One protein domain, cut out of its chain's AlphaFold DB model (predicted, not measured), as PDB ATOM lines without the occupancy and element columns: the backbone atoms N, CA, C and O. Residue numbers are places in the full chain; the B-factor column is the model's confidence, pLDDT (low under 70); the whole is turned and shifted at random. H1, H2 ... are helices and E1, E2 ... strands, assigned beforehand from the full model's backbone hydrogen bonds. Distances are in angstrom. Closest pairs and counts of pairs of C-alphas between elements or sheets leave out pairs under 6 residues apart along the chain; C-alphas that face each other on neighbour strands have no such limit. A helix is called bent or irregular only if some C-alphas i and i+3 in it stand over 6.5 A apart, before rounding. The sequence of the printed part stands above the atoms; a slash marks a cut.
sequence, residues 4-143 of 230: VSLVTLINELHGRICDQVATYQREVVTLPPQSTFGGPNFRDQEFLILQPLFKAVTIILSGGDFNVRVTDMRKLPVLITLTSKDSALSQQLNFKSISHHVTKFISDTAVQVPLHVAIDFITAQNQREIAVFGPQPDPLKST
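AT A GLANCE: This is residues 4 to 143 of the 230 residues of an uncharacterized protein of Fusarium oxysporum NRRL 32931 (UniProt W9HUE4). A small antiparallel sheet at one end is sandwiched between two helices, long H1 on one face and H4 on the other; H1 packs on it with residues 4 to 14 and runs far beyond. The printed part has 140 residues, with four named helices and four named strands in the order H1 H2 E1 E2 H3 E3 E4 H4; the sheet runs E1 E2 E4 E3, and the class is mixed. It is only just loose, close to compact, with a radius of gyration of the C-alphas of 17.7 A and spans of 52 by 33 by 30 A.

HOW THE PARTS SIT: Look first at E2, residues 77 to 82: with E1, residues 57 to 60, it makes an antiparallel hairpin, N 58 and O 81 within hydrogen-bond range at 3.0 A. On E2's other side is antiparallel E4, residues 110 to 114, with N 80 and O 111 at 2.9 A. E4 makes a hairpin with edge strand E3, residues 104 to 107, with N 112 and O 104 at 2.8 A. H1, residues 4 to 30, is on the sheet at a height of 10.2 A; its closest C-alphas to E2 are Val 7 and Thr 81, 7.2 A. On the opposite face H4, residues 115 to 133, runs along the strands, 14 degrees from E2 on the local plane, at a height of 12.6 A. H3, residues 96 to 101, is irregular, with C-alphas 97 and 100 8.0 A apart; it touches residues 117 to 121 of H4, closest C-alphas His 101 and Val 117, 7.2 A. E2, H3, E3 form a split strand-helix-strand unit, E4 between its strands, with a right-handed crossover. H2, residues 52 to 56, only grazes the sheet and only just touches H1, with 3 pairs of C-alphas within 8 A, the closest Cys 18 and Lys 55, 6.5 A. Every O i to N i+4 pair is within range in H1, H2 and H4; H3 has 0 of 2, but 2 of 3 O i to N i+3 pairs.

IN THESE COORDINATES: Find C-alpha 4 at (-10.093, 35.482, 21.589); H1 runs 39.1 A from there. H4 runs 26.7 A to C-alpha 133 at (-36.192, 21.877, 36.841).

THE WHOLE: The C-alphas farthest apart are Gln 34 and His 100, 53.0 A. The printed part has no cut; the links H1 to H2, E1 to E2 and E2 to H3 are long. Look for pLDDT under 70 at residues 28 to 49, 67 and 142 to 143.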
ATOM      1  N   VAL A   4      -8.843  34.705  21.608       78.50
ATOM      2  CA  VAL A   4     -10.093  35.482  21.589       78.50
ATOM      3  C   VAL A   4     -10.832  35.310  20.258       78.50
ATOM      4  O   VAL A   4     -12.020  35.018  20.253       78.50
ATOM      5  N   SER A   5     -10.126  35.403  19.125       82.69
ATOM      6  CA  SER A   5     -10.724  35.211  17.795       82.69
ATOM      7  C   SER A   5     -11.235  33.780  17.581       82.69
ATOM      8  O   SER A   5     -12.277  33.602  16.953       82.69
ATOM      9  N   LEU A   6     -10.543  32.772  18.130       82.69
ATOM     10  CA  LEU A   6     -10.997  31.378  18.123       82.69
ATOM     11  C   LEU A   6     -12.291  31.199  18.923       82.69
ATOM     12  O   LEU A   6     -13.228  30.575  18.433       82.69
ATOM     13  N   VAL A   7     -12.340  31.759  20.134       84.38
ATOM     14  CA  VAL A   7     -13.517  31.699  21.011       84.38
ATOM     15  C   VAL A   7     -14.727  32.347  20.342       84.38
ATOM     16  O   VAL A   7     -15.795  31.743  20.325       84.38
ATOM     17  N   THR A   8     -14.566  33.531  19.740       86.50
ATOM     18  CA  THR A   8     -15.654  34.201  19.012       86.50
ATOM     19  C   THR A   8     -16.180  33.333  17.871       86.50
ATOM     20  O   THR A   8     -17.379  33.074  17.808       86.50
ATOM     21  N   LEU A   9     -15.287  32.817  17.019       87.38
ATOM     22  CA  LEU A   9     -15.664  31.977  15.880       87.38
ATOM     23  C   LEU A   9     -16.417  30.712  16.319       87.38
ATOM     24  O   LEU A   9     -17.424  30.344  15.714       87.38
ATOM     25  N   ILE A  10     -15.937  30.042  17.370       87.06
ATOM     26  CA  ILE A  10     -16.566  28.816  17.867       87.06
ATOM     27  C   ILE A  10     -17.917  29.115  18.509       87.06
ATOM     28  O   ILE A  10     -18.873  28.396  18.231       87.06
ATOM     29  N   ASN A  11     -18.032  30.176  19.308       86.88
ATOM     30  CA  ASN A  11     -19.305  30.554  19.918       86.88
ATOM     31  C   ASN A  11     -20.354  30.923  18.851       86.88
ATOM     32  O   ASN A  11     -21.520  30.554  18.992       86.88
ATOM     33  N   GLU A  12     -19.955  31.585  17.759       87.69
ATOM     34  CA  GLU A  12     -20.838  31.853  16.616       87.69
ATOM     35  C   GLU A  12     -21.285  30.566  15.910       87.69
ATOM     36  O   GLU A  12     -22.478  30.382  15.652       87.69
ATOM     37  N   LEU A  13     -20.349  29.656  15.613       88.31
ATOM     38  CA  LEU A  13     -20.657  28.370  14.979       88.31
ATOM     39  C   LEU A  13     -21.587  27.527  15.859       88.31
ATOM     40  O   LEU A  13     -22.593  27.005  15.380       88.31
ATOM     41  N   HIS A  14     -21.267  27.430  17.146       89.00
ATOM     42  CA  HIS A  14     -22.082  26.755  18.145       89.00
ATOM     43  C   HIS A  14     -23.491  27.351  18.196       89.00
ATOM     44  O   HIS A  14     -24.474  26.614  18.144       89.00
ATOM     45  N   GLY A  15     -23.596  28.685  18.189       86.56
ATOM     46  CA  GLY A  15     -24.869  29.391  18.113       86.56
ATOM     47  C   GLY A  15     -25.725  28.926  16.933       86.56
ATOM     48  O   GLY A  15     -26.880  28.565  17.148       86.56
ATOM     49  N   ARG A  16     -25.145  28.847  15.728       88.00
ATOM     50  CA  ARG A  16     -25.845  28.382  14.516       88.00
ATOM     51  C   ARG A  16     -26.296  26.924  14.615       88.00
ATOM     52  O   ARG A  16     -27.416  26.618  14.219       88.00
ATOM     53  N   ILE A  17     -25.457  26.041  15.163       86.50
ATOM     54  CA  ILE A  17     -25.815  24.630  15.386       86.50
ATOM     55  C   ILE A  17     -27.007  24.541  16.346       86.50
ATOM     56  O   ILE A  17     -27.985  23.855  16.054       86.50
ATOM     57  N   CYS A  18     -26.969  25.272  17.462       85.50
ATOM     58  CA  CYS A  18     -28.073  25.305  18.418       85.50
ATOM     59  C   CYS A  18     -29.372  25.829  17.798       85.50
ATOM     60  O   CYS A  18     -30.442  25.298  18.096       85.50
ATOM     61  N   ASP A  19     -29.292  26.848  16.943       86.25
ATOM     62  CA  ASP A  19     -30.461  27.439  16.290       86.25
ATOM     63  C   ASP A  19     -31.057  26.485  15.234       86.25
ATOM     64  O   ASP A  19     -32.281  26.370  15.120       86.25
ATOM     65  N   GLN A  20     -30.213  25.727  14.525       84.38
ATOM     66  CA  GLN A  20     -30.650  24.663  13.618       84.38
ATOM     67  C   GLN A  20     -31.347  23.526  14.377       84.38
ATOM     68  O   GLN A  20     -32.447  23.126  13.995       84.38
ATOM     69  N   VAL A  21     -30.769  23.052  15.486       81.50
ATOM     70  CA  VAL A  21     -31.391  22.024  16.341       81.50
ATOM     71  C   VAL A  21     -32.731  22.511  16.899       81.50
ATOM     72  O   VAL A  21     -33.717  21.782  16.851       81.50
ATOM     73  N   ALA A  22     -32.805  23.764  17.358       80.12
ATOM     74  CA  ALA A  22     -34.047  24.359  17.852       80.12
ATOM     75  C   ALA A  22     -35.116  24.536  16.758       80.12
ATOM     76  O   ALA A  22     -36.307  24.616  17.061       80.12
ATOM     77  N   THR A  23     -34.708  24.659  15.494       81.00
ATOM     78  CA  THR A  23     -35.627  24.710  14.347       81.00
ATOM     79  C   THR A  23     -36.168  23.318  14.051       81.00
ATOM     80  O   THR A  23     -37.381  23.144  14.012       81.00
ATOM     81  N   TYR A  24     -35.287  22.316  13.993       75.19
ATOM     82  CA  TYR A  24     -35.669  20.917  13.805       75.19
ATOM     83  C   TYR A  24     -36.611  20.412  14.911       75.19
ATOM     84  O   TYR A  24     -37.648  19.829  14.623       75.19
ATOM     85  N   GLN A  25     -36.318  20.719  16.180       73.31
ATOM     86  CA  GLN A  25     -37.202  20.392  17.307       73.31
ATOM     87  C   GLN A  25     -38.595  21.010  17.151       73.31
ATOM     88  O   GLN A  25     -39.594  20.330  17.374       73.31
ATOM     89  N   ARG A  26     -38.681  22.287  16.750       75.81
ATOM     90  CA  ARG A  26     -39.970  22.956  16.510       75.81
ATOM     91  C   ARG A  26     -40.745  22.289  15.382       75.81
ATOM     92  O   ARG A  26     -41.931  22.034  15.552       75.81
ATOM     93  N   GLU A  27     -40.082  21.989  14.268       71.69
ATOM     94  CA  GLU A  27     -40.702  21.298  13.137       71.69
ATOM     95  C   GLU A  27     -41.278  19.951  13.574       71.69
ATOM     96  O   GLU A  27     -42.440  19.663  13.297       71.69
ATOM     97  N   VAL A  28     -40.519  19.167  14.337       65.31
ATOM     98  CA  VAL A  28     -40.944  17.825  14.741       65.31
ATOM     99  C   VAL A  28     -42.094  17.856  15.742       65.31
ATOM    100  O   VAL A  28     -43.043  17.095  15.585       65.31
ATOM    101  N   VAL A  29     -42.079  18.782  16.706       64.88
ATOM    102  CA  VAL A  29     -43.200  18.981  17.646       64.88
ATOM    103  C   VAL A  29     -44.486  19.404  16.920       64.88
ATOM    104  O   VAL A  29     -45.582  19.089  17.375       64.88
ATOM    105  N   THR A  30     -44.381  20.103  15.783       67.69
ATOM    106  CA  THR A  30     -45.555  20.507  14.988       67.69
ATOM    107  C   THR A  30     -46.083  19.430  14.041       67.69
ATOM    108  O   THR A  30     -47.169  19.599  13.480       67.69
ATOM    109  N   LEU A  31     -45.351  18.331  13.837       60.44
ATOM    110  CA  LEU A  31     -45.807  17.257  12.963       60.44
ATOM    111  C   LEU A  31     -46.926  16.451  13.631       60.44
ATOM    112  O   LEU A  31     -46.873  16.179  14.831       60.44
ATOM    113  N   PRO A  32     -47.940  16.008  12.867       59.50
ATOM    114  CA  PRO A  32     -48.953  15.127  13.414       59.50
ATOM    115  C   PRO A  32     -48.300  13.826  13.923       59.50
ATOM    116  O   PRO A  32     -47.400  13.311  13.249       59.50
ATOM    117  N   PRO A  33     -48.785  13.232  15.034       55.94
ATOM    118  CA  PRO A  33     -48.190  12.052  15.692       55.94
ATOM    119  C   PRO A  33     -48.001  10.806  14.807       55.94
ATOM    120  O   PRO A  33     -47.390   9.824  15.219       55.94
ATOM    121  N   GLN A  34     -48.570  10.811  13.600       53.72
ATOM    122  CA  GLN A  34     -48.535   9.706  12.642       53.72
ATOM    123  C   GLN A  34     -47.479   9.888  11.533       53.72
ATOM    124  O   GLN A  34     -47.347   9.031  10.662       53.72
ATOM    125  N   SER A  35     -46.713  10.982  11.562       50.38
ATOM    126  CA  SER A  35     -45.688  11.306  10.561       50.38
ATOM    127  C   SER A  35     -44.380  10.572  10.868       50.38
ATOM    128  O   SER A  35     -43.493  11.107  11.525       50.38
ATOM    129  N   THR A  36     -44.223   9.327  10.424       46.00
ATOM    130  CA  THR A  36     -42.934   8.628  10.560       46.00
ATOM    131  C   THR A  36     -41.929   9.154   9.534       46.00
ATOM    132  O   THR A  36     -42.083   8.902   8.338       46.00
ATOM    133  N   PHE A  37     -40.859   9.818   9.984       42.47
ATOM    134  CA  PHE A  37     -39.629   9.907   9.192       42.47
ATOM    135  C   PHE A  37     -39.040   8.491   9.070       42.47
ATOM    136  O   PHE A  37     -38.850   7.812  10.073       42.47
ATOM    137  N   GLY A  38     -38.833   8.017   7.838       39.16
ATOM    138  CA  GLY A  38     -38.576   6.610   7.500       39.16
ATOM    139  C   GLY A  38     -37.378   5.952   8.199       39.16
ATOM    140  O   GLY A  38     -36.279   5.907   7.652       39.16
ATOM    141  N   GLY A  39     -37.633   5.355   9.364       37.84
ATOM    142  CA  GLY A  39     -36.724   4.540  10.170       37.84
ATOM    143  C   GLY A  39     -37.460   4.000  11.407       37.84
ATOM    144  O   GLY A  39     -38.571   4.455  11.684       37.84
ATOM    145  N   PRO A  40     -36.914   3.005  12.131       41.81
ATOM    146  CA  PRO A  40     -37.613   2.376  13.248       41.81
ATOM    147  C   PRO A  40     -37.894   3.404  14.355       41.81
ATOM    148  O   PRO A  40     -36.984   3.838  15.045       41.81
ATOM    149  N   ASN A  41     -39.164   3.794  14.480       43.72
ATOM    150  CA  ASN A  41     -39.873   4.232  15.687       43.72
ATOM    151  C   ASN A  41     -39.099   5.022  16.770       43.72
ATOM    152  O   ASN A  41     -39.358   4.813  17.951       43.72
ATOM    153  N   PHE A  42     -38.253   5.994  16.425       46.50
ATOM    154  CA  PHE A  42     -37.983   7.105  17.348       46.50
ATOM    155  C   PHE A  42     -39.156   8.081  17.240       46.50
ATOM    156  O   PHE A  42     -39.082   9.083  16.532       46.50
ATOM    157  N   ARG A  43     -40.286   7.711  17.860       47.31
ATOM    158  CA  ARG A  43     -41.511   8.525  17.853       47.31
ATOM    159  C   ARG A  43     -41.337   9.851  18.588       47.31
ATOM    160  O   ARG A  43     -41.986  10.818  18.211       47.31
ATOM    161  N   ASP A  44     -40.383   9.934  19.511       54.69
ATOM    162  CA  ASP A  44     -40.357  11.037  20.461       54.69
ATOM    163  C   ASP A  44     -39.068  11.852  20.372       54.69
ATOM    164  O   ASP A  44     -38.260  11.937  21.299       54.69
ATOM    165  N   GLN A  45     -38.870  12.511  19.229       54.72
ATOM    166  CA  GLN A  45     -37.837  13.548  19.138       54.72
ATOM    167  C   GLN A  45     -38.141  14.753  20.047       54.72
ATOM    168  O   GLN A  45     -37.262  15.587  20.255       54.72
ATOM    169  N   GLU A  46     -39.342  14.826  20.639       55.19
ATOM    170  CA  GLU A  46     -39.662  15.754  21.728       55.19
ATOM    171  C   GLU A  46     -38.749  15.581  22.953       55.19
ATOM    172  O   GLU A  46     -38.515  16.551  23.668       55.19
ATOM    173  N   PHE A  47     -38.166  14.391  23.162       59.50
ATOM    174  CA  PHE A  47     -37.227  14.120  24.257       59.50
ATOM    175  C   PHE A  47     -35.757  14.323  23.872       59.50
ATOM    176  O   PHE A  47     -34.889  14.337  24.746       59.50
ATOM    177  N   LEU A  48     -35.455  14.569  22.593       63.50
ATOM    178  CA  LEU A  48     -34.137  15.029  22.146       63.50
ATOM    179  C   LEU A  48     -34.000  16.533  22.413       63.50
ATOM    180  O   LEU A  48     -33.791  17.312  21.487       63.50
ATOM    181  N   ILE A  49     -34.157  16.953  23.672       68.62
ATOM    182  CA  ILE A  49     -34.168  18.360  24.084       68.62
ATOM    183  C   ILE A  49     -32.734  18.879  24.166       68.62
ATOM    184  O   ILE A  49     -31.892  18.364  24.901       68.62
ATOM    185  N   LEU A  50     -32.464  19.966  23.444       77.69
ATOM    186  CA  LEU A  50     -31.209  20.693  23.573       77.69
ATOM    187  C   LEU A  50     -31.264  21.475  24.884       77.69
ATOM    188  O   LEU A  50     -31.864  22.554  24.935       77.69
ATOM    189  N   GLN A  51     -30.661  20.915  25.935       81.75
ATOM    190  CA  GLN A  51     -30.673  21.530  27.258       81.75
ATOM    191  C   GLN A  51     -30.060  22.943  27.209       81.75
ATOM    192  O   GLN A  51     -29.039  23.146  26.540       81.75
ATOM    193  N   PRO A  52     -30.635  23.923  27.933       87.38
ATOM    194  CA  PRO A  52     -30.108  25.287  27.994       87.38
ATOM    195  C   PRO A  52     -28.620  25.362  28.353       87.38
ATOM    196  O   PRO A  52     -27.894  26.164  27.771       87.38
ATOM    197  N   LEU A  53     -28.138  24.475  29.232       89.25
ATOM    198  CA  LEU A  53     -26.730  24.422  29.631       89.25
ATOM    199  C   LEU A  53     -25.794  24.159  28.446       89.25
ATOM    200  O   LEU A  53     -24.762  24.818  28.328       89.25
ATOM    201  N   PHE A  54     -26.182  23.273  27.523       85.94
ATOM    202  CA  PHE A  54     -25.400  23.006  26.316       85.94
ATOM    203  C   PHE A  54     -25.380  24.182  25.349       85.94
ATOM    204  O   PHE A  54     -24.435  24.283  24.583       85.94
ATOM    205  N   LYS A  55     -26.385  25.065  25.377       88.25
ATOM    206  CA  LYS A  55     -26.362  26.311  24.596       88.25
ATOM    207  C   LYS A  55     -25.451  27.352  25.221       88.25
ATOM    208  O   LYS A  55     -24.963  28.213  24.497       88.25
ATOM    209  N   ALA A  56     -25.298  27.310  26.544       91.06
ATOM    210  CA  ALA A  56     -24.650  28.332  27.356       91.06
ATOM    211  C   ALA A  56     -23.136  28.124  27.526       91.06
ATOM    212  O   ALA A  56     -22.434  29.073  27.879       91.06
ATOM    213  N   VAL A  57     -22.634  26.903  27.302       92.19
ATOM    214  CA  VAL A  57     -21.235  26.524  27.548       92.19
ATOM    215  C   VAL A  57     -20.664  25.742  26.373       92.19
ATOM    216  O   VAL A  57     -21.310  24.830  25.863       92.19
ATOM    217  N   THR A  58     -19.411  26.020  26.006       91.81
ATOM    218  CA  THR A  58     -18.639  25.115  25.141       91.81
ATOM    219  C   THR A  58     -17.291  24.750  25.748       91.81
ATOM    220  O   THR A  58     -16.675  25.546  26.458       91.81
ATOM    221  N   ILE A  59     -16.839  23.527  25.462       92.31
ATOM    222  CA  ILE A  59     -15.474  23.067  25.726       92.31
ATOM    223  C   ILE A  59     -14.764  22.947  24.383       92.31
ATOM    224  O   ILE A  59     -15.239  22.267  23.474       92.31
ATOM    225  N   ILE A  60     -13.610  23.592  24.272       90.19
ATOM    226  CA  ILE A  60     -12.791  23.613  23.069       90.19
ATOM    227  C   ILE A  60     -11.477  22.912  23.378       90.19
ATOM    228  O   ILE A  60     -10.695  23.345  24.228       90.19
ATOM    229  N   LEU A  61     -11.235  21.837  22.639       87.88
ATOM    230  CA  LEU A  61      -9.970  21.122  22.615       87.88
ATOM    231  C   LEU A  61      -9.167  21.611  21.412       87.88
ATOM    232  O   LEU A  61      -9.589  21.460  20.265       87.88
ATOM    233  N   SER A  62      -8.013  22.220  21.667       79.62
ATOM    234  CA  SER A  62      -7.105  22.632  20.600       79.62
ATOM    235  C   SER A  62      -6.330  21.419  20.097       79.62
ATOM    236  O   SER A  62      -5.660  20.737  20.872       79.62
ATOM    237  N   GLY A  63      -6.358  21.176  18.785       74.81
ATOM    238  CA  GLY A  63      -5.574  20.098  18.176       74.81
ATOM    239  C   GLY A  63      -4.064  20.236  18.408       74.81
ATOM    240  O   GLY A  63      -3.367  19.232  18.434       74.81
ATOM    241  N   GLY A  64      -3.561  21.459  18.631       72.00
ATOM    242  CA  GLY A  64      -2.153  21.694  18.974       72.00
ATOM    243  C   GLY A  64      -1.780  21.275  20.399       72.00
ATOM    244  O   GLY A  64      -0.618  20.967  20.654       72.00
ATOM    245  N   ASP A  65      -2.756  21.228  21.307       70.88
ATOM    246  CA  ASP A  65      -2.560  20.799  22.694       70.88
ATOM    247  C   ASP A  65      -2.824  19.294  22.874       70.88
ATOM    248  O   ASP A  65      -2.414  18.688  23.868       70.88
ATOM    249  N   PHE A  66      -3.485  18.670  21.896       70.62
ATOM    250  CA  PHE A  66      -3.691  17.233  21.853       70.62
ATOM    251  C   PHE A  66      -2.440  16.524  21.327       70.62
ATOM    252  O   PHE A  66      -2.085  16.609  20.152       70.62
ATOM    253  N   ASN A  67      -1.785  15.765  22.202       69.44
ATOM    254  CA  ASN A  67      -0.696  14.876  21.830       69.44
ATOM    255  C   ASN A  67      -1.164  13.425  22.001       69.44
ATOM    256  O   ASN A  67      -1.615  13.042  23.075       69.44
ATOM    257  N   VAL A  68      -1.003  12.591  20.970       70.31
ATOM    258  CA  VAL A  68      -1.301  11.142  21.028       70.31
ATOM    259  C   VAL A  68      -0.524  10.400  22.128       70.31
ATOM    260  O   VAL A  68      -0.858   9.271  22.464       70.31
ATOM    261  N   ARG A  69       0.506  11.031  22.707       71.06
ATOM    262  CA  ARG A  69       1.284  10.540  23.853       71.06
ATOM    263  C   ARG A  69       0.767  11.017  25.215       71.06
ATOM    264  O   ARG A  69       1.444  10.797  26.217       71.06
ATOM    265  N   VAL A  70      -0.374  11.704  25.279       70.50
ATOM    266  CA  VAL A  70      -1.003  12.077  26.552       70.50
ATOM    267  C   VAL A  70      -1.371  10.799  27.300       70.50
ATOM    268  O   VAL A  70      -2.257  10.057  26.890       70.50
ATOM    269  N   THR A  71      -0.672  10.544  28.403       76.62
ATOM    270  CA  THR A  71      -0.903   9.381  29.270       76.62
ATOM    271  C   THR A  71      -2.073   9.590  30.230       76.62
ATOM    272  O   THR A  71      -2.671   8.621  30.684       76.62
ATOM    273  N   ASP A  72      -2.418  10.847  30.521       84.50
ATOM    274  CA  ASP A  72      -3.526  11.221  31.398       84.50
ATOM    275  C   ASP A  72      -4.387  12.313  30.752       84.50
ATOM    276  O   ASP A  72      -4.085  13.508  30.832       84.50
ATOM    277  N   MET A  73      -5.488  11.897  30.121       84.50
ATOM    278  CA  MET A  73      -6.431  12.807  29.458       84.50
ATOM    279  C   MET A  73      -7.059  13.825  30.417       84.50
ATOM    280  O   MET A  73      -7.483  14.892  29.978       84.50
ATOM    281  N   ARG A  74      -7.091  13.553  31.729       86.81
ATOM    282  CA  ARG A  74      -7.693  14.458  32.724       86.81
ATOM    283  C   ARG A  74      -6.964  15.795  32.796       86.81
ATOM    284  O   ARG A  74      -7.574  16.813  33.119       86.81
ATOM    285  N   LYS A  75      -5.659  15.790  32.520       88.31
ATOM    286  CA  LYS A  75      -4.779  16.965  32.586       88.31
ATOM    287  C   LYS A  75      -4.707  17.736  31.274       88.31
ATOM    288  O   LYS A  75      -4.021  18.754  31.219       88.31
ATOM    289  N   LEU A  76      -5.386  17.261  30.230       90.69
ATOM    290  CA  LEU A  76      -5.389  17.917  28.933       90.69
ATOM    291  C   LEU A  76      -5.949  19.341  29.086       90.69
ATOM    292  O   LEU A  76      -7.033  19.495  29.657       90.69
ATOM    293  N   PRO A  77      -5.234  20.379  28.630       91.50
ATOM    294  CA  PRO A  77      -5.741  21.733  28.715       91.50
ATOM    295  C   PRO A  77      -6.886  21.920  27.720       91.50
ATOM    296  O   PRO A  77      -6.786  21.552  26.551       91.50
ATOM    297  N   VAL A  78      -7.967  22.529  28.191       93.06
ATOM    298  CA  VAL A  78      -9.132  22.878  27.380       93.06
ATOM    299  C   VAL A  78      -9.545  24.312  27.648       93.06
ATOM    300  O   VAL A  78      -9.319  24.846  28.736       93.06
ATOM    301  N   LEU A  79     -10.160  24.942  26.652       93.69
ATOM    302  CA  LEU A  79     -10.826  26.225  26.838       93.69
ATOM    303  C   LEU A  79     -12.290  25.969  27.145       93.69
ATOM    304  O   LEU A  79     -12.973  25.307  26.370       93.69
ATOM    305  N   ILE A  80     -12.770  26.512  28.254       94.31
ATOM    306  CA  ILE A  80     -14.194  26.567  28.556       94.31
ATOM    307  C   ILE A  80     -14.694  27.980  28.276       94.31
ATOM    308  O   ILE A  80     -14.073  28.959  28.700       94.31
ATOM    309  N   THR A  81     -15.796  28.090  27.538       93.31
ATOM    310  CA  THR A  81     -16.388  29.377  27.159       93.31
ATOM    311  C   THR A  81     -17.853  29.451  27.565       93.31
ATOM    312  O   THR A  81     -18.559  28.443  27.546       93.31
ATOM    313  N   LEU A  82     -18.309  30.653  27.916       91.94
ATOM    314  CA  LEU A  82     -19.707  30.983  28.180       91.94
ATOM    315  C   LEU A  82     -20.260  31.776  26.991       91.94
ATOM    316  O   LEU A  82     -19.667  32.769  26.567       91.94
ATOM    317  N   THR A  83     -21.393  31.351  26.440       79.88
ATOM    318  CA  THR A  83     -21.904  31.829  25.140       79.88
ATOM    319  C   THR A  83     -22.929  32.966  25.251       79.88
ATOM    320  O   THR A  83     -23.590  33.290  24.268       79.88
ATOM    321  N   SER A  84     -23.092  33.595  26.422       74.69
ATOM    322  CA  SER A  84     -24.117  34.627  26.717       74.69
ATOM    323  C   SER A  84     -25.581  34.210  26.470       74.69
ATOM    324  O   SER A  84     -26.488  35.017  26.635       74.69
ATOM    325  N   LYS A  85     -25.839  32.947  26.102       76.56
ATOM    326  CA  LYS A  85     -27.183  32.366  25.971       76.56
ATOM    327  C   LYS A  85     -27.626  31.762  27.314       76.56
ATOM    328  O   LYS A  85     -27.727  30.547  27.440       76.56
ATOM    329  N   ASP A  86     -27.862  32.601  28.323       75.88
ATOM    330  CA  ASP A  86     -28.178  32.205  29.710       75.88
ATOM    331  C   ASP A  86     -29.660  32.366  30.109       75.88
ATOM    332  O   ASP A  86     -30.044  31.988  31.212       75.88
ATOM    333  N   SER A  87     -30.520  32.849  29.206       75.06
ATOM    334  CA  SER A  87     -31.923  33.203  29.494       75.06
ATOM    335  C   SER A  87     -32.828  32.062  29.982       75.06
ATOM    336  O   SER A  87     -33.897  32.330  30.522       75.06
ATOM    337  N   ALA A  88     -32.423  30.806  29.789       82.81
ATOM    338  CA  ALA A  88     -33.180  29.616  30.184       82.81
ATOM    339  C   ALA A  88     -32.469  28.770  31.260       82.81
ATOM    340  O   ALA A  88     -32.842  27.619  31.471       82.81
ATOM    341  N   LEU A  89     -31.433  29.315  31.907       88.19
ATOM    342  CA  LEU A  89     -30.756  28.683  33.042       88.19
ATOM    343  C   LEU A  89     -31.343  29.154  34.369       88.19
ATOM    344  O   LEU A  89     -31.844  30.272  34.477       88.19
ATOM    345  N   SER A  90     -31.200  28.336  35.411       89.88
ATOM    346  CA  SER A  90     -31.612  28.704  36.767       89.88
ATOM    347  C   SER A  90     -30.809  29.886  37.320       89.88
ATOM    348  O   SER A  90     -31.272  30.599  38.208       89.88
ATOM    349  N   GLN A  91     -29.576  30.066  36.841       89.25
ATOM    350  CA  GLN A  91     -28.674  31.136  37.248       89.25
ATOM    351  C   GLN A  91     -27.642  31.423  36.153       89.25
ATOM    352  O   GLN A  91     -27.170  30.518  35.464       89.25
ATOM    353  N   GLN A  92     -27.221  32.685  36.067       89.56
ATOM    354  CA  GLN A  92     -26.114  33.093  35.212       89.56
ATOM    355  C   GLN A  92     -24.810  32.355  35.560       89.56
ATOM    356  O   GLN A  92     -24.380  32.295  36.719       89.56
ATOM    357  N   LEU A  93     -24.155  31.827  34.526       91.25
ATOM    358  CA  LEU A  93     -22.896  31.102  34.651       91.25
ATOM    359  C   LEU A  93     -21.722  32.049  34.881       91.25
ATOM    360  O   LEU A  93     -21.656  33.144  34.331       91.25
ATOM    361  N   ASN A  94     -20.770  31.602  35.693       92.19
ATOM    362  CA  ASN A  94     -19.504  32.285  35.924       92.19
ATOM    363  C   ASN A  94     -18.448  31.278  36.396       92.19
ATOM    364  O   ASN A  94     -18.775  30.176  36.832       92.19
ATOM    365  N   PHE A  95     -17.178  31.679  36.357       94.31
ATOM    366  CA  PHE A  95     -16.055  30.806  36.712       94.31
ATOM    367  C   PHE A  95     -15.604  30.913  38.176       94.31
ATOM    368  O   PHE A  95     -14.530  30.420  38.515       94.31
ATOM    369  N   LYS A  96     -16.386  31.537  39.074       92.56
ATOM    370  CA  LYS A  96     -15.955  31.754  40.471       92.56
ATOM    371  C   LYS A  96     -15.625  30.440  41.184       92.56
ATOM    372  O   LYS A  96     -14.609  30.370  41.873       92.56
ATOM    373  N   SER A  97     -16.435  29.401  40.964       92.44
ATOM    374  CA  SER A  97     -16.263  28.072  41.567       92.44
ATOM    375  C   SER A  97     -14.966  27.369  41.157       92.44
ATOM    376  O   SER A  97     -14.425  26.603  41.946       92.44
ATOM    377  N   ILE A  98     -14.438  27.661  39.965       95.00
ATOM    378  CA  ILE A  98     -13.226  27.031  39.417       95.00
ATOM    379  C   ILE A  98     -12.039  27.990  39.313       95.00
ATOM    380  O   ILE A  98     -11.020  27.651  38.720       95.00
ATOM    381  N   SER A  99     -12.147  29.185  39.898       93.56
ATOM    382  CA  SER A  99     -11.147  30.258  39.792       93.56
ATOM    383  C   SER A  99      -9.725  29.819  40.171       93.56
ATOM    384  O   SER A  99      -8.766  30.201  39.508       93.56
ATOM    385  N   HIS A 100      -9.590  28.958  41.180       94.00
ATOM    386  CA  HIS A 100      -8.316  28.413  41.659       94.00
ATOM    387  C   HIS A 100      -7.713  27.324  40.752       94.00
ATOM    388  O   HIS A 100      -6.546  26.972  40.907       94.00
ATOM    389  N   HIS A 101      -8.484  26.802  39.798       94.56
ATOM    390  CA  HIS A 101      -8.049  25.801  38.822       94.56
ATOM    391  C   HIS A 101      -7.763  26.390  37.432       94.56
ATOM    392  O   HIS A 101      -7.366  25.658  36.521       94.56
ATOM    393  N   VAL A 102      -7.964  27.700  37.250       95.19
ATOM    394  CA  VAL A 102      -7.699  28.390  35.984       95.19
ATOM    395  C   VAL A 102      -6.199  28.414  35.714       95.19
ATOM    396  O   VAL A 102      -5.430  29.036  36.440       95.19
ATOM    397  N   THR A 103      -5.779  27.765  34.628       93.06
ATOM    398  CA  THR A 103      -4.377  27.759  34.191       93.06
ATOM    399  C   THR A 103      -4.037  28.990  33.360       93.06
ATOM    400  O   THR A 103      -2.891  29.431  33.347       93.06
ATOM    401  N   LYS A 104      -5.018  29.547  32.639       92.50
ATOM    402  CA  LYS A 104      -4.856  30.776  31.854       92.50
ATOM    403  C   LYS A 104      -6.181  31.516  31.729       92.50
ATOM    404  O   LYS A 104      -7.179  30.946  31.297       92.50
ATOM    405  N   PHE A 105      -6.171  32.803  32.054       92.69
ATOM    406  CA  PHE A 105      -7.306  33.692  31.832       92.69
ATOM    407  C   PHE A 105      -7.269  34.253  30.402       92.69
ATOM    408  O   PHE A 105      -6.209  34.684  29.942       92.69
ATOM    409  N   ILE A 106      -8.403  34.228  29.695       89.81
ATOM    410  CA  ILE A 106      -8.535  34.813  28.349       89.81
ATOM    411  C   ILE A 106      -9.498  35.998  28.384       89.81
ATOM    412  O   ILE A 106      -9.155  37.069  27.890       89.81
ATOM    413  N   SER A 107     -10.678  35.808  28.970       89.62
ATOM    414  CA  SER A 107     -11.697  36.836  29.189       89.62
ATOM    415  C   SER A 107     -12.661  36.399  30.298       89.62
ATOM    416  O   SER A 107     -12.635  35.250  30.739       89.62
ATOM    417  N   ASP A 108     -13.581  37.277  30.699       87.62
ATOM    418  CA  ASP A 108     -14.633  36.945  31.677       87.62
ATOM    419  C   ASP A 108     -15.530  35.777  31.230       87.62
ATOM    420  O   ASP A 108     -16.138  35.091  32.049       87.62
ATOM    421  N   THR A 109     -15.591  35.533  29.922       90.12
ATOM    422  CA  THR A 109     -16.383  34.474  29.291       90.12
ATOM    423  C   THR A 109     -15.541  33.311  28.784       90.12
ATOM    424  O   THR A 109     -16.113  32.370  28.242       90.12
ATOM    425  N   ALA A 110     -14.214  33.334  28.940       93.38
ATOM    426  CA  ALA A 110     -13.346  32.258  28.480       93.38
ATOM    427  C   ALA A 110     -12.115  32.072  29.373       93.38
ATOM    428  O   ALA A 110     -11.305  32.983  29.567       93.38
ATOM    429  N   VAL A 111     -11.921  30.846  29.852       94.75
ATOM    430  CA  VAL A 111     -10.746  30.461  30.643       94.75
ATOM    431  C   VAL A 111     -10.191  29.126  30.168       94.75
ATOM    432  O   VAL A 111     -10.903  28.302  29.598       94.75
ATOM    433  N   GLN A 112      -8.901  28.911  30.401       94.62
ATOM    434  CA  GLN A 112      -8.243  27.630  30.188       94.62
ATOM    435  C   GLN A 112      -8.147  26.882  31.514       94.62
ATOM    436  O   GLN A 112      -7.696  27.449  32.515       94.62
ATOM    437  N   VAL A 113      -8.550  25.617  31.505       95.50
ATOM    438  CA  VAL A 113      -8.531  24.708  32.658       95.50
ATOM    439  C   VAL A 113      -8.165  23.291  32.198       95.50
ATOM    440  O   VAL A 113      -8.241  22.996  31.004       95.50
ATOM    441  N   PRO A 114      -7.781  22.382  33.106       94.56
ATOM    442  CA  PRO A 114      -7.694  20.958  32.792       94.56
ATOM    443  C   PRO A 114      -9.067  20.362  32.437       94.56
ATOM    444  O   PRO A 114     -10.085  20.771  32.997       94.56
ATOM    445  N   LEU A 115      -9.099  19.348  31.566       93.50
ATOM    446  CA  LEU A 115     -10.335  18.709  31.096       93.50
ATOM    447  C   LEU A 115     -11.223  18.197  32.239       93.50
ATOM    448  O   LEU A 115     -12.431  18.411  32.196       93.50
ATOM    449  N   HIS A 116     -10.649  17.563  33.268       95.06
ATOM    450  CA  HIS A 116     -11.451  17.083  34.402       95.06
ATOM    451  C   HIS A 116     -12.177  18.225  35.122       95.06
ATOM    452  O   HIS A 116     -13.361  18.100  35.398       95.06
ATOM    453  N   VAL A 117     -11.522  19.375  35.310       96.56
ATOM    454  CA  VAL A 117     -12.134  20.560  35.934       96.56
ATOM    455  C   VAL A 117     -13.276  21.105  35.077       96.56
ATOM    456  O   VAL A 117     -14.307  21.505  35.611       96.56
ATOM    457  N   ALA A 118     -13.117  21.118  33.749       95.25
ATOM    458  CA  ALA A 118     -14.186  21.544  32.846       95.25
ATOM    459  C   ALA A 118     -15.404  20.608  32.919       95.25
ATOM    460  O   ALA A 118     -16.540  21.082  32.954       95.25
ATOM    461  N   ILE A 119     -15.171  19.293  32.974       94.69
ATOM    462  CA  ILE A 119     -16.230  18.289  33.137       94.69
ATOM    463  C   ILE A 119     -16.916  18.459  34.494       94.69
ATOM    464  O   ILE A 119     -18.137  18.573  34.535       94.69
ATOM    465  N   ASP A 120     -16.152  18.548  35.584       95.69
ATOM    466  CA  ASP A 120     -16.681  18.719  36.941       95.69
ATOM    467  C   ASP A 120     -17.514  20.003  37.054       95.69
ATOM    468  O   ASP A 120     -18.598  19.998  37.640       95.69
ATOM    469  N   PHE A 121     -17.061  21.092  36.425       95.25
ATOM    470  CA  PHE A 121     -17.815  22.338  36.346       95.25
ATOM    471  C   PHE A 121     -19.171  22.145  35.664       95.25
ATOM    472  O   PHE A 121     -20.191  22.529  36.240       95.25
ATOM    473  N   ILE A 122     -19.201  21.549  34.464       93.44
ATOM    474  CA  ILE A 122     -20.446  21.325  33.712       93.44
ATOM    475  C   ILE A 122     -21.369  20.366  34.463       93.44
ATOM    476  O   ILE A 122     -22.561  20.641  34.560       93.44
ATOM    477  N   THR A 123     -20.837  19.289  35.042       93.94
ATOM    478  CA  THR A 123     -21.620  18.345  35.846       93.94
ATOM    479  C   THR A 123     -22.248  19.040  37.050       93.94
ATOM    480  O   THR A 123     -23.438  18.855  37.297       93.94
ATOM    481  N   ALA A 124     -21.502  19.896  37.756       94.56
ATOM    482  CA  ALA A 124     -22.039  20.672  38.872       94.56
ATOM    483  C   ALA A 124     -23.129  21.664  38.425       94.56
ATOM    484  O   ALA A 124     -24.143  21.810  39.108       94.56
ATOM    485  N   GLN A 125     -22.963  22.320  37.267       93.50
ATOM    486  CA  GLN A 125     -24.022  23.172  36.715       93.50
ATOM    487  C   GLN A 125     -25.259  22.340  36.357       93.50
ATOM    488  O   GLN A 125     -26.361  22.707  36.740       93.50
ATOM    489  N   ASN A 126     -25.086  21.189  35.703       92.19
ATOM    490  CA  ASN A 126     -26.187  20.300  35.339       92.19
ATOM    491  C   ASN A 126     -26.956  19.803  36.572       92.19
ATOM    492  O   ASN A 126     -28.180  19.829  36.582       92.19
ATOM    493  N   GLN A 127     -26.259  19.418  37.644       93.25
ATOM    494  CA  GLN A 127     -26.894  19.031  38.909       93.25
ATOM    495  C   GLN A 127     -27.733  20.163  39.508       93.25
ATOM    496  O   GLN A 127     -28.822  19.910  40.019       93.25
ATOM    497  N   ARG A 128     -27.261  21.412  39.416       93.44
ATOM    498  CA  ARG A 128     -28.039  22.580  39.846       93.44
ATOM    499  C   ARG A 128     -29.297  22.755  38.999       93.44
ATOM    500  O   ARG A 128     -30.366  22.962  39.564       93.44
ATOM    501  N   GLU A 129     -29.189  22.650  37.676       92.81
ATOM    502  CA  GLU A 129     -30.359  22.747  36.794       92.81
ATOM    503  C   GLU A 129     -31.364  21.616  37.085       92.81
ATOM    504  O   GLU A 129     -32.558  21.878  37.193       92.81
ATOM    505  N   ILE A 130     -30.891  20.384  37.319       90.88
ATOM    506  CA  ILE A 130     -31.730  19.241  37.722       90.88
ATOM    507  C   ILE A 130     -32.427  19.504  39.061       90.88
ATOM    508  O   ILE A 130     -33.596  19.162  39.217       90.88
ATOM    509  N   ALA A 131     -31.752  20.126  40.027       92.69
ATOM    510  CA  ALA A 131     -32.359  20.452  41.316       92.69
ATOM    511  C   ALA A 131     -33.505  21.476  41.199       92.69
ATOM    512  O   ALA A 131     -34.402  21.481  42.039       92.69
ATOM    513  N   VAL A 132     -33.483  22.332  40.172       92.56
ATOM    514  CA  VAL A 132     -34.498  23.377  39.952       92.56
ATOM    515  C   VAL A 132     -35.615  22.907  39.018       92.56
ATOM    516  O   VAL A 132     -36.786  23.159  39.288       92.56
ATOM    517  N   PHE A 133     -35.267  22.228  37.924       88.56
ATOM    518  CA  PHE A 133     -36.192  21.877  36.841       88.56
ATOM    519  C   PHE A 133     -36.512  20.380  36.748       88.56
ATOM    520  O   PHE A 133     -37.320  19.978  35.909       88.56
ATOM    521  N   GLY A 134     -35.882  19.554  37.585       88.69
ATOM    522  CA  GLY A 134     -35.892  18.103  37.448       88.69
ATOM    523  C   GLY A 134     -34.991  17.602  36.308       88.69
ATOM    524  O   GLY A 134     -34.438  18.394  35.537       88.69
ATOM    525  N   PRO A 135     -34.815  16.277  36.185       84.81
ATOM    526  CA  PRO A 135     -34.134  15.677  35.041       84.81
ATOM    527  C   PRO A 135     -34.853  16.020  33.728       84.81
ATOM    528  O   PRO A 135     -36.079  15.974  33.648       84.81
ATOM    529  N   GLN A 136     -34.070  16.370  32.704       79.06
ATOM    530  CA  GLN A 136     -34.556  16.711  31.367       79.06
ATOM    531  C   GLN A 136     -33.868  15.825  30.313       79.06
ATOM    532  O   GLN A 136     -32.634  15.825  30.260       79.06
ATOM    533  N   PRO A 137     -34.617  15.121  29.447       76.62
ATOM    534  CA  PRO A 137     -36.080  15.053  29.427       76.62
ATOM    535  C   PRO A 137     -36.639  14.383  30.692       76.62
ATOM    536  O   PRO A 137     -35.935  13.630  31.362       76.62
ATOM    537  N   ASP A 138     -37.901  14.671  31.013       77.12
ATOM    538  CA  ASP A 138     -38.621  14.011  32.109       77.12
ATOM    539  C   ASP A 138     -38.589  12.483  31.884       77.12
ATOM    540  O   ASP A 138     -39.101  12.015  30.861       77.12
ATOM    541  N   PRO A 139     -37.988  11.685  32.788       73.88
ATOM    542  CA  PRO A 139     -37.847  10.242  32.615       73.88
ATOM    543  C   PRO A 139     -39.182   9.506  32.486       73.88
ATOM    544  O   PRO A 139     -39.280   8.544  31.729       73.88
ATOM    545  N   LEU A 140     -40.225   9.955  33.189       75.69
ATOM    546  CA  LEU A 140     -41.539   9.311  33.146       75.69
ATOM    547  C   LEU A 140     -42.256   9.640  31.840       75.69
ATOM    548  O   LEU A 140     -42.829   8.756  31.207       75.69
ATOM    549  N   LYS A 141     -42.188  10.898  31.394       71.62
ATOM    550  CA  LYS A 141     -42.743  11.288  30.087       71.62
ATOM    551  C   LYS A 141     -41.980  10.662  28.932       71.62
ATOM    552  O   LYS A 141     -42.609  10.169  28.010       71.62
ATOM    553  N   SER A 142     -40.654  10.609  29.020       66.69
ATOM    554  CA  SER A 142     -39.807  10.028  27.974       66.69
ATOM    555  C   SER A 142     -39.895   8.518  27.842       66.69
ATOM    556  O   SER A 142     -39.362   7.967  26.887       66.69
ATOM    557  N   THR A 143     -40.576   7.845  28.766       63.50
ATOM    558  CA  THR A 143     -40.807   6.397  28.725       63.50
ATOM    559  C   THR A 143     -42.291   6.040  28.597       63.50
ATOM    560  O   THR A 143     -42.637   4.872  28.416       63.50
TER     561      THR A 143